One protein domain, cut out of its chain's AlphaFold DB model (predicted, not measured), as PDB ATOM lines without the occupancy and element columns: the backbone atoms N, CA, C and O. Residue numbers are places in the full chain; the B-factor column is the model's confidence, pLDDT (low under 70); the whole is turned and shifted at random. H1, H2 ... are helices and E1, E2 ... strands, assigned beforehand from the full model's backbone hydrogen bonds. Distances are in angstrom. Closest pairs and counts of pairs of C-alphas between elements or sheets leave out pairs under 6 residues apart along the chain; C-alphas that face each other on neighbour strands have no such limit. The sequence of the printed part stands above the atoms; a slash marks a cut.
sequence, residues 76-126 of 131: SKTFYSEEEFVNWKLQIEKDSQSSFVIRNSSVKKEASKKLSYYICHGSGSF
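AT A GLANCE: This is residues 76 to 126 of the 131 residues of the protein "C2H2-type domain-containing protein" of Araneus ventricosus (UniProt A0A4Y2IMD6). One helix and one long, narrow hairpin of two strands stand roughly alongside each other, joined by a tight link near one end, so that the chain folds back on itself as a loose, long U with an open gap between its two limbs. H1 makes one limb and the hairpin of E1 and E2 the other, with a bend in E1, and the last residues, 121 to 126, run on past the end of E2. The printed part has 51 residues, with one named helix and two named strands in the order H1, E1, E2; the sheet has the order E1, E2 and is antiparallel, and the class is mixed, helices and strands. The whole is loose, with a radius of gyration of the C-alphas of 12.8 A, and elongated, spanning 40 by 22 by 17 A.

HOW THE PARTS SIT: After residues 76 to 81 comes H1, residues 82 to 95, in which every O i to N i+4 pair is within hydrogen-bond range. A tight link of 4 residues joins it to E1, residues 100 to 110. H1 and E1 have 1 pair of C-alphas within 8 A, those of Glu 93 and Phe 100, 7.3 A apart, while their centres are 17.6 A apart. E1 bends by 67 degrees at residue 103. A tight link of 2 residues leads on to E2, residues 113 to 120, and E1 and E2 form a hairpin. They are antiparallel neighbours, with an angle of 162 degrees between their N-to-C directions. C-alphas 100 and 120 face each other at 4.3 A, and so do C-alphas 106 and 116 at 4.6 A. Within hydrogen-bond range are, for instance, N 119 and O 101 at 2.8 A and N 107 and O 115 at 2.9 A. H1 and E2 are apart.

IN THESE COORDINATES: H1 runs from Glu 82, with its C-alpha at (-43.961, 0.456, 11.249), to Asp 95, 20.1 A from first to last C-alpha. E1 runs from Phe 100, with its C-alpha at (-36.298, 6.361, -1.221), to Glu 110, over 24.9 A; it is the longest strand by residues. E2 runs from Lys 113 to Cys 120, over 23.0 A, and its last C-alpha is at (-35.194, 10.235, -2.759).

THE WHOLE: The two C-alphas farthest apart are those of Ala 111 and Ser 125, at 39.8 A, and the C-alphas of Ser 76 and Phe 126, the first and last printed, are 30.0 A apart. The printed part has no cut, and neither link between named elements is long. The mean pLDDT of the printed part is 80.1; residues 103 to 109, residue 111 and residues 121 to 126 are under 70.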
ATOM      1  N   SER A  76     -44.415  17.063   8.473       92.31
ATOM      2  CA  SER A  76     -44.227  16.157   9.604       92.31
ATOM      3  C   SER A  76     -45.454  15.252   9.739       92.31
ATOM      4  O   SER A  76     -46.591  15.718   9.781       92.31
ATOM      5  N   LYS A  77     -45.229  13.936   9.783       91.56
ATOM      6  CA  LYS A  77     -46.273  12.932  10.019       91.56
ATOM      7  C   LYS A  77     -45.825  11.979  11.115       91.56
ATOM      8  O   LYS A  77     -44.654  11.604  11.167       91.56
ATOM      9  N   THR A  78     -46.771  11.584  11.957       93.69
ATOM     10  CA  THR A  78     -46.574  10.580  13.002       93.69
ATOM     11  C   THR A  78     -47.302   9.312  12.590       93.69
ATOM     12  O   THR A  78     -48.449   9.377  12.159       93.69
ATOM     13  N   PHE A  79     -46.634   8.174  12.738       93.25
ATOM     14  CA  PHE A  79     -47.189   6.851  12.478       93.25
ATOM     15  C   PHE A  79     -47.154   6.051  13.776       93.25
ATOM     16  O   PHE A  79     -46.196   6.162  14.543       93.25
ATOM     17  N   TYR A  80     -48.191   5.254  14.016       91.44
ATOM     18  CA  TYR A  80     -48.333   4.468  15.247       91.44
ATOM     19  C   TYR A  80     -47.896   3.006  15.076       91.44
ATOM     20  O   TYR A  80     -47.887   2.247  16.040       91.44
ATOM     21  N   SER A  81     -47.496   2.623  13.860       91.94
ATOM     22  CA  SER A  81     -46.920   1.322  13.525       91.94
ATOM     23  C   SER A  81     -45.887   1.466  12.404       91.94
ATOM     24  O   SER A  81     -45.967   2.386  11.584       91.94
ATOM     25  N   GLU A  82     -44.925   0.544  12.352       89.44
ATOM     26  CA  GLU A  82     -43.961   0.456  11.249       89.44
ATOM     27  C   GLU A  82     -44.663   0.149   9.919       89.44
ATOM     28  O   GLU A  82     -44.311   0.724   8.893       89.44
ATOM     29  N   GLU A  83     -45.711  -0.677   9.945       94.12
ATOM     30  CA  GLU A  83     -46.484  -1.042   8.754       94.12
ATOM     31  C   GLU A  83     -47.178   0.175   8.119       94.12
ATOM     32  O   GLU A  83     -47.130   0.356   6.904       94.12
ATOM     33  N   GLU A  84     -47.741   1.066   8.938       95.31
ATOM     34  CA  GLU A  84     -48.357   2.315   8.469       95.31
ATOM     35  C   GLU A  84     -47.337   3.222   7.772       95.31
ATOM     36  O   GLU A  84     -47.607   3.773   6.703       95.31
ATOM     37  N   PHE A  85     -46.140   3.344   8.351       92.75
ATOM     38  CA  PHE A  85     -45.049   4.100   7.741       92.75
ATOM     39  C   PHE A  85     -44.611   3.481   6.406       92.75
ATOM     40  O   PHE A  85     -44.408   4.209   5.433       92.75
ATOM     41  N   VAL A  86     -44.479   2.152   6.341       91.50
ATOM     42  CA  VAL A  86     -44.084   1.437   5.118       91.50
ATOM     43  C   VAL A  86     -45.137   1.605   4.026       91.50
ATOM     44  O   VAL A  86     -44.779   1.964   2.907       91.50
ATOM     45  N   ASN A  87     -46.421   1.433   4.342       94.31
ATOM     46  CA  ASN A  87     -47.513   1.627   3.386       94.31
ATOM     47  C   ASN A  87     -47.566   3.069   2.872       94.31
ATOM     48  O   ASN A  87     -47.660   3.290   1.663       94.31
ATOM     49  N   TRP A  88     -47.432   4.057   3.762       94.12
ATOM     50  CA  TRP A  88     -47.344   5.462   3.363       94.12
ATOM     51  C   TRP A  88     -46.152   5.717   2.432       94.12
ATOM     52  O   TRP A  88     -46.317   6.348   1.386       94.12
ATOM     53  N   LYS A  89     -44.964   5.203   2.770       91.50
ATOM     54  CA  LYS A  89     -43.756   5.335   1.945       91.50
ATOM     55  C   LYS A  89     -43.959   4.717   0.558       91.50
ATOM     56  O   LYS A  89     -43.670   5.381  -0.433       91.50
ATOM     57  N   LEU A  90     -44.473   3.486   0.488       90.44
ATOM     58  CA  LEU A  90     -44.729   2.773  -0.769       90.44
ATOM     59  C   LEU A  90     -45.723   3.522  -1.657       90.44
ATOM     60  O   LEU A  90     -45.528   3.600  -2.869       90.44
ATOM     61  N   GLN A  91     -46.766   4.101  -1.060       92.69
ATOM     62  CA  GLN A  91     -47.738   4.901  -1.793       92.69
ATOM     63  C   GLN A  91     -47.076   6.147  -2.401       92.69
ATOM     64  O   GLN A  91     -47.208   6.372  -3.599       92.69
ATOM     65  N   ILE A  92     -46.265   6.886  -1.631       90.56
ATOM     66  CA  ILE A  92     -45.518   8.040  -2.159       90.56
ATOM     67  C   ILE A  92     -44.562   7.622  -3.282       90.56
ATOM     68  O   ILE A  92     -44.496   8.304  -4.300       90.56
ATOM     69  N   GLU A  93     -43.826   6.520  -3.130       91.00
ATOM     70  CA  GLU A  93     -42.924   6.001  -4.173       91.00
ATOM     71  C   GLU A  93     -43.673   5.674  -5.465       91.00
ATOM     72  O   GLU A  93     -43.214   6.024  -6.553       91.00
ATOM     73  N   LYS A  94     -44.857   5.068  -5.341       89.56
ATOM     74  CA  LYS A  94     -45.737   4.753  -6.466       89.56
ATOM     75  C   LYS A  94     -46.270   6.014  -7.152       89.56
ATOM     76  O   LYS A  94     -46.184   6.102  -8.373       89.56
ATOM     77  N   ASP A  95     -46.790   6.976  -6.389       88.75
ATOM     78  CA  ASP A  95     -47.367   8.218  -6.926       88.75
ATOM     79  C   ASP A  95     -46.313   9.132  -7.560       88.75
ATOM     80  O   ASP A  95     -46.552   9.746  -8.596       88.75
ATOM     81  N   SER A  96     -45.129   9.218  -6.950       85.06
ATOM     82  CA  SER A  96     -44.033  10.078  -7.422       85.06
ATOM     83  C   SER A  96     -43.060   9.379  -8.376       85.06
ATOM     84  O   SER A  96     -42.052   9.979  -8.749       85.06
ATOM     85  N   GLN A  97     -43.319   8.112  -8.731       84.56
ATOM     86  CA  GLN A  97     -42.425   7.251  -9.524       84.56
ATOM     87  C   GLN A  97     -40.961   7.323  -9.062       84.56
ATOM     88  O   GLN A  97     -40.023   7.328  -9.859       84.56
ATOM     89  N   SER A  98     -40.772   7.422  -7.752       84.25
ATOM     90  CA  SER A  98     -39.483   7.663  -7.118       84.25
ATOM     91  C   SER A  98     -39.157   6.538  -6.148       84.25
ATOM     92  O   SER A  98     -40.023   5.763  -5.748       84.25
ATOM     93  N   SER A  99     -37.895   6.433  -5.741       85.69
ATOM     94  CA  SER A  99     -37.477   5.469  -4.723       85.69
ATOM     95  C   SER A  99     -36.660   6.156  -3.641       85.69
ATOM     96  O   SER A  99     -35.728   6.914  -3.925       85.69
ATOM     97  N   PHE A 100     -37.002   5.873  -2.389       87.50
ATOM     98  CA  PHE A 100     -36.298   6.361  -1.221       87.50
ATOM     99  C   PHE A 100     -35.359   5.288  -0.678       87.50
ATOM    100  O   PHE A 100     -35.801   4.223  -0.235       87.50
ATOM    101  N   VAL A 101     -34.066   5.599  -0.632       85.38
ATOM    102  CA  VAL A 101     -33.038   4.713  -0.068       85.38
ATOM    103  C   VAL A 101     -32.493   5.272   1.239       85.38
ATOM    104  O   VAL A 101     -32.508   6.478   1.483       85.38
ATOM    105  N   ILE A 102     -31.978   4.392   2.090       84.44
ATOM    106  CA  ILE A 102     -31.377   4.774   3.368       84.44
ATOM    107  C   ILE A 102     -29.913   5.157   3.128       84.44
ATOM    108  O   ILE A 102     -29.130   4.335   2.659       84.44
ATOM    109  N   ARG A 103     -29.527   6.401   3.450       69.88
ATOM    110  CA  ARG A 103     -28.157   6.903   3.195       69.88
ATOM    111  C   ARG A 103     -27.161   6.563   4.311       69.88
ATOM    112  O   ARG A 103     -25.981   6.378   4.041       69.88
ATOM    113  N   ASN A 104     -27.642   6.456   5.550       64.50
ATOM    114  CA  ASN A 104     -26.850   6.086   6.722       64.50
ATOM    115  C   ASN A 104     -27.601   5.050   7.557       64.50
ATOM    116  O   ASN A 104     -28.807   5.189   7.777       64.50
ATOM    117  N   SER A 105     -26.870   4.064   8.083       61.31
ATOM    118  CA  SER A 105     -27.374   3.166   9.121       61.31
ATOM    119  C   SER A 105     -27.939   3.968  10.287       61.31
ATOM    120  O   SER A 105     -27.444   5.041  10.637       61.31
ATOM    121  N   SER A 106     -29.006   3.447  10.875       68.62
ATOM    122  CA  SER A 106     -29.805   4.179  11.838       68.62
ATOM    123  C   SER A 106     -29.000   4.610  13.060       68.62
ATOM    124  O   SER A 106     -28.367   3.792  13.728       68.62
ATOM    125  N   VAL A 107     -29.051   5.904  13.367       69.94
ATOM    126  CA  VAL A 107     -28.338   6.483  14.504       69.94
ATOM    127  C   VAL A 107     -29.168   6.237  15.761       69.94
ATOM    128  O   VAL A 107     -30.335   6.637  15.830       69.94
ATOM    129  N   LYS A 108     -28.577   5.571  16.760       68.00
ATOM    130  CA  LYS A 108     -29.168   5.447  18.099       68.00
ATOM    131  C   LYS A 108     -29.039   6.803  18.792       68.00
ATOM    132  O   LYS A 108     -27.922   7.240  19.047       68.00
ATOM    133  N   LYS A 109     -30.160   7.486  19.046       68.12
ATOM    134  CA  LYS A 109     -30.156   8.776  19.765       68.12
ATOM    135  C   LYS A 109     -30.275   8.600  21.280       68.12
ATOM    136  O   LYS A 109     -29.666   9.356  22.019       68.12
ATOM    137  N   GLU A 110     -31.005   7.576  21.715       73.88
ATOM    138  CA  GLU A 110     -31.168   7.128  23.107       73.88
ATOM    139  C   GLU A 110     -31.406   5.606  23.109       73.88
ATOM    140  O   GLU A 110     -31.636   5.028  22.042       73.88
ATOM    141  N   ALA A 111     -31.400   4.959  24.283       69.19
ATOM    142  CA  ALA A 111     -31.526   3.501  24.447       69.19
ATOM    143  C   ALA A 111     -32.721   2.856  23.700       69.19
ATOM    144  O   ALA A 111     -32.671   1.666  23.397       69.19
ATOM    145  N   SER A 112     -33.750   3.635  23.341       73.00
ATOM    146  CA  SER A 112     -34.969   3.149  22.671       73.00
ATOM    147  C   SER A 112     -35.353   3.909  21.392       73.00
ATOM    148  O   SER A 112     -36.373   3.590  20.789       73.00
ATOM    149  N   LYS A 113     -34.579   4.915  20.950       79.56
ATOM    150  CA  LYS A 113     -34.935   5.759  19.787       79.56
ATOM    151  C   LYS A 113     -33.944   5.584  18.640       79.56
ATOM    152  O   LYS A 113     -32.755   5.889  18.766       79.56
ATOM    153  N   LYS A 114     -34.467   5.139  17.496       82.50
ATOM    154  CA  LYS A 114     -33.736   4.905  16.247       82.50
ATOM    155  C   LYS A 114     -34.100   5.992  15.236       82.50
ATOM    156  O   LYS A 114     -35.272   6.143  14.909       82.50
ATOM    157  N   LEU A 115     -33.110   6.734  14.736       84.38
ATOM    158  CA  LEU A 115     -33.317   7.705  13.658       84.38
ATOM    159  C   LEU A 115     -32.730   7.182  12.345       84.38
ATOM    160  O   LEU A 115     -31.544   6.861  12.284       84.38
ATOM    161  N   SER A 116     -33.551   7.146  11.297       85.75
ATOM    162  CA  SER A 116     -33.162   6.743   9.942       85.75
ATOM    163  C   SER A 116     -33.441   7.878   8.960       85.75
ATOM    164  O   SER A 116     -34.491   8.512   9.042       85.75
ATOM    165  N   TYR A 117     -32.523   8.111   8.020       84.50
ATOM    166  CA  TYR A 117     -32.681   9.115   6.967       84.50
ATOM    167  C   TYR A 117     -32.892   8.437   5.618       84.50
ATOM    168  O   TYR A 117     -32.036   7.672   5.163       84.50
ATOM    169  N   TYR A 118     -34.015   8.760   4.985       86.50
ATOM    170  CA  TYR A 118     -34.375   8.309   3.649       86.50
ATOM    171  C   TYR A 118     -34.122   9.441   2.653       86.50
ATOM    172  O   TYR A 118     -34.551  10.570   2.881       86.50
ATOM    173  N   ILE A 119     -33.418   9.149   1.565       82.62
ATOM    174  CA  ILE A 119     -33.179  10.085   0.466       82.62
ATOM    175  C   ILE A 119     -33.908   9.605  -0.780       82.62
ATOM    176  O   ILE A 119     -33.852   8.426  -1.116       82.62
ATOM    177  N   CYS A 120     -34.586  10.518  -1.467       81.12
ATOM    178  CA  CYS A 120     -35.194  10.235  -2.759       81.12
ATOM    179  C   CYS A 120     -34.112  10.230  -3.844       81.12
ATOM    180  O   CYS A 120     -33.404  11.225  -4.007       81.12
ATOM    181  N   HIS A 121     -33.994   9.151  -4.614       66.69
ATOM    182  CA  HIS A 121     -33.236   9.163  -5.867       66.69
ATOM    183  C   HIS A 121     -34.124   9.667  -7.008       66.69
ATOM    184  O   HIS A 121     -34.470   8.923  -7.916       66.69
ATOM    185  N   GLY A 122     -34.488  10.949  -6.965       57.97
ATOM    186  CA  GLY A 122     -35.243  11.607  -8.039       57.97
ATOM    187  C   GLY A 122     -34.382  12.099  -9.212       57.97
ATOM    188  O   GLY A 122     -34.897  12.753 -10.112       57.97
ATOM    189  N   SER A 123     -33.061  11.876  -9.216       46.38
ATOM    190  CA  SER A 123     -32.158  12.462 -10.227       46.38
ATOM    191  C   SER A 123     -30.851  11.677 -10.382       46.38
ATOM    192  O   SER A 123     -29.758  12.191 -10.161       46.38
ATOM    193  N   GLY A 124     -30.944  10.398 -10.732       41.50
ATOM    194  CA  GLY A 124     -29.800   9.637 -11.227       41.50
ATOM    195  C   GLY A 124     -30.232   8.916 -12.485       41.50
ATOM    196  O   GLY A 124     -31.033   7.997 -12.383       41.50
ATOM    197  N   SER A 125     -29.766   9.365 -13.652       40.66
ATOM    198  CA  SER A 125     -30.107   8.800 -14.958       40.66
ATOM    199  C   SER A 125     -30.140   7.268 -14.908       40.66
ATOM    200  O   SER A 125     -29.094   6.624 -14.818       40.66
ATOM    201  N   PHE A 126     -31.334   6.678 -14.976       39.53
ATOM    202  CA  PHE A 126     -31.472   5.262 -15.272       39.53
ATOM    203  C   PHE A 126     -31.065   5.088 -16.734       39.53
ATOM    204  O   PHE A 126     -31.832   5.391 -17.643       39.53
TER     205      PHE A 126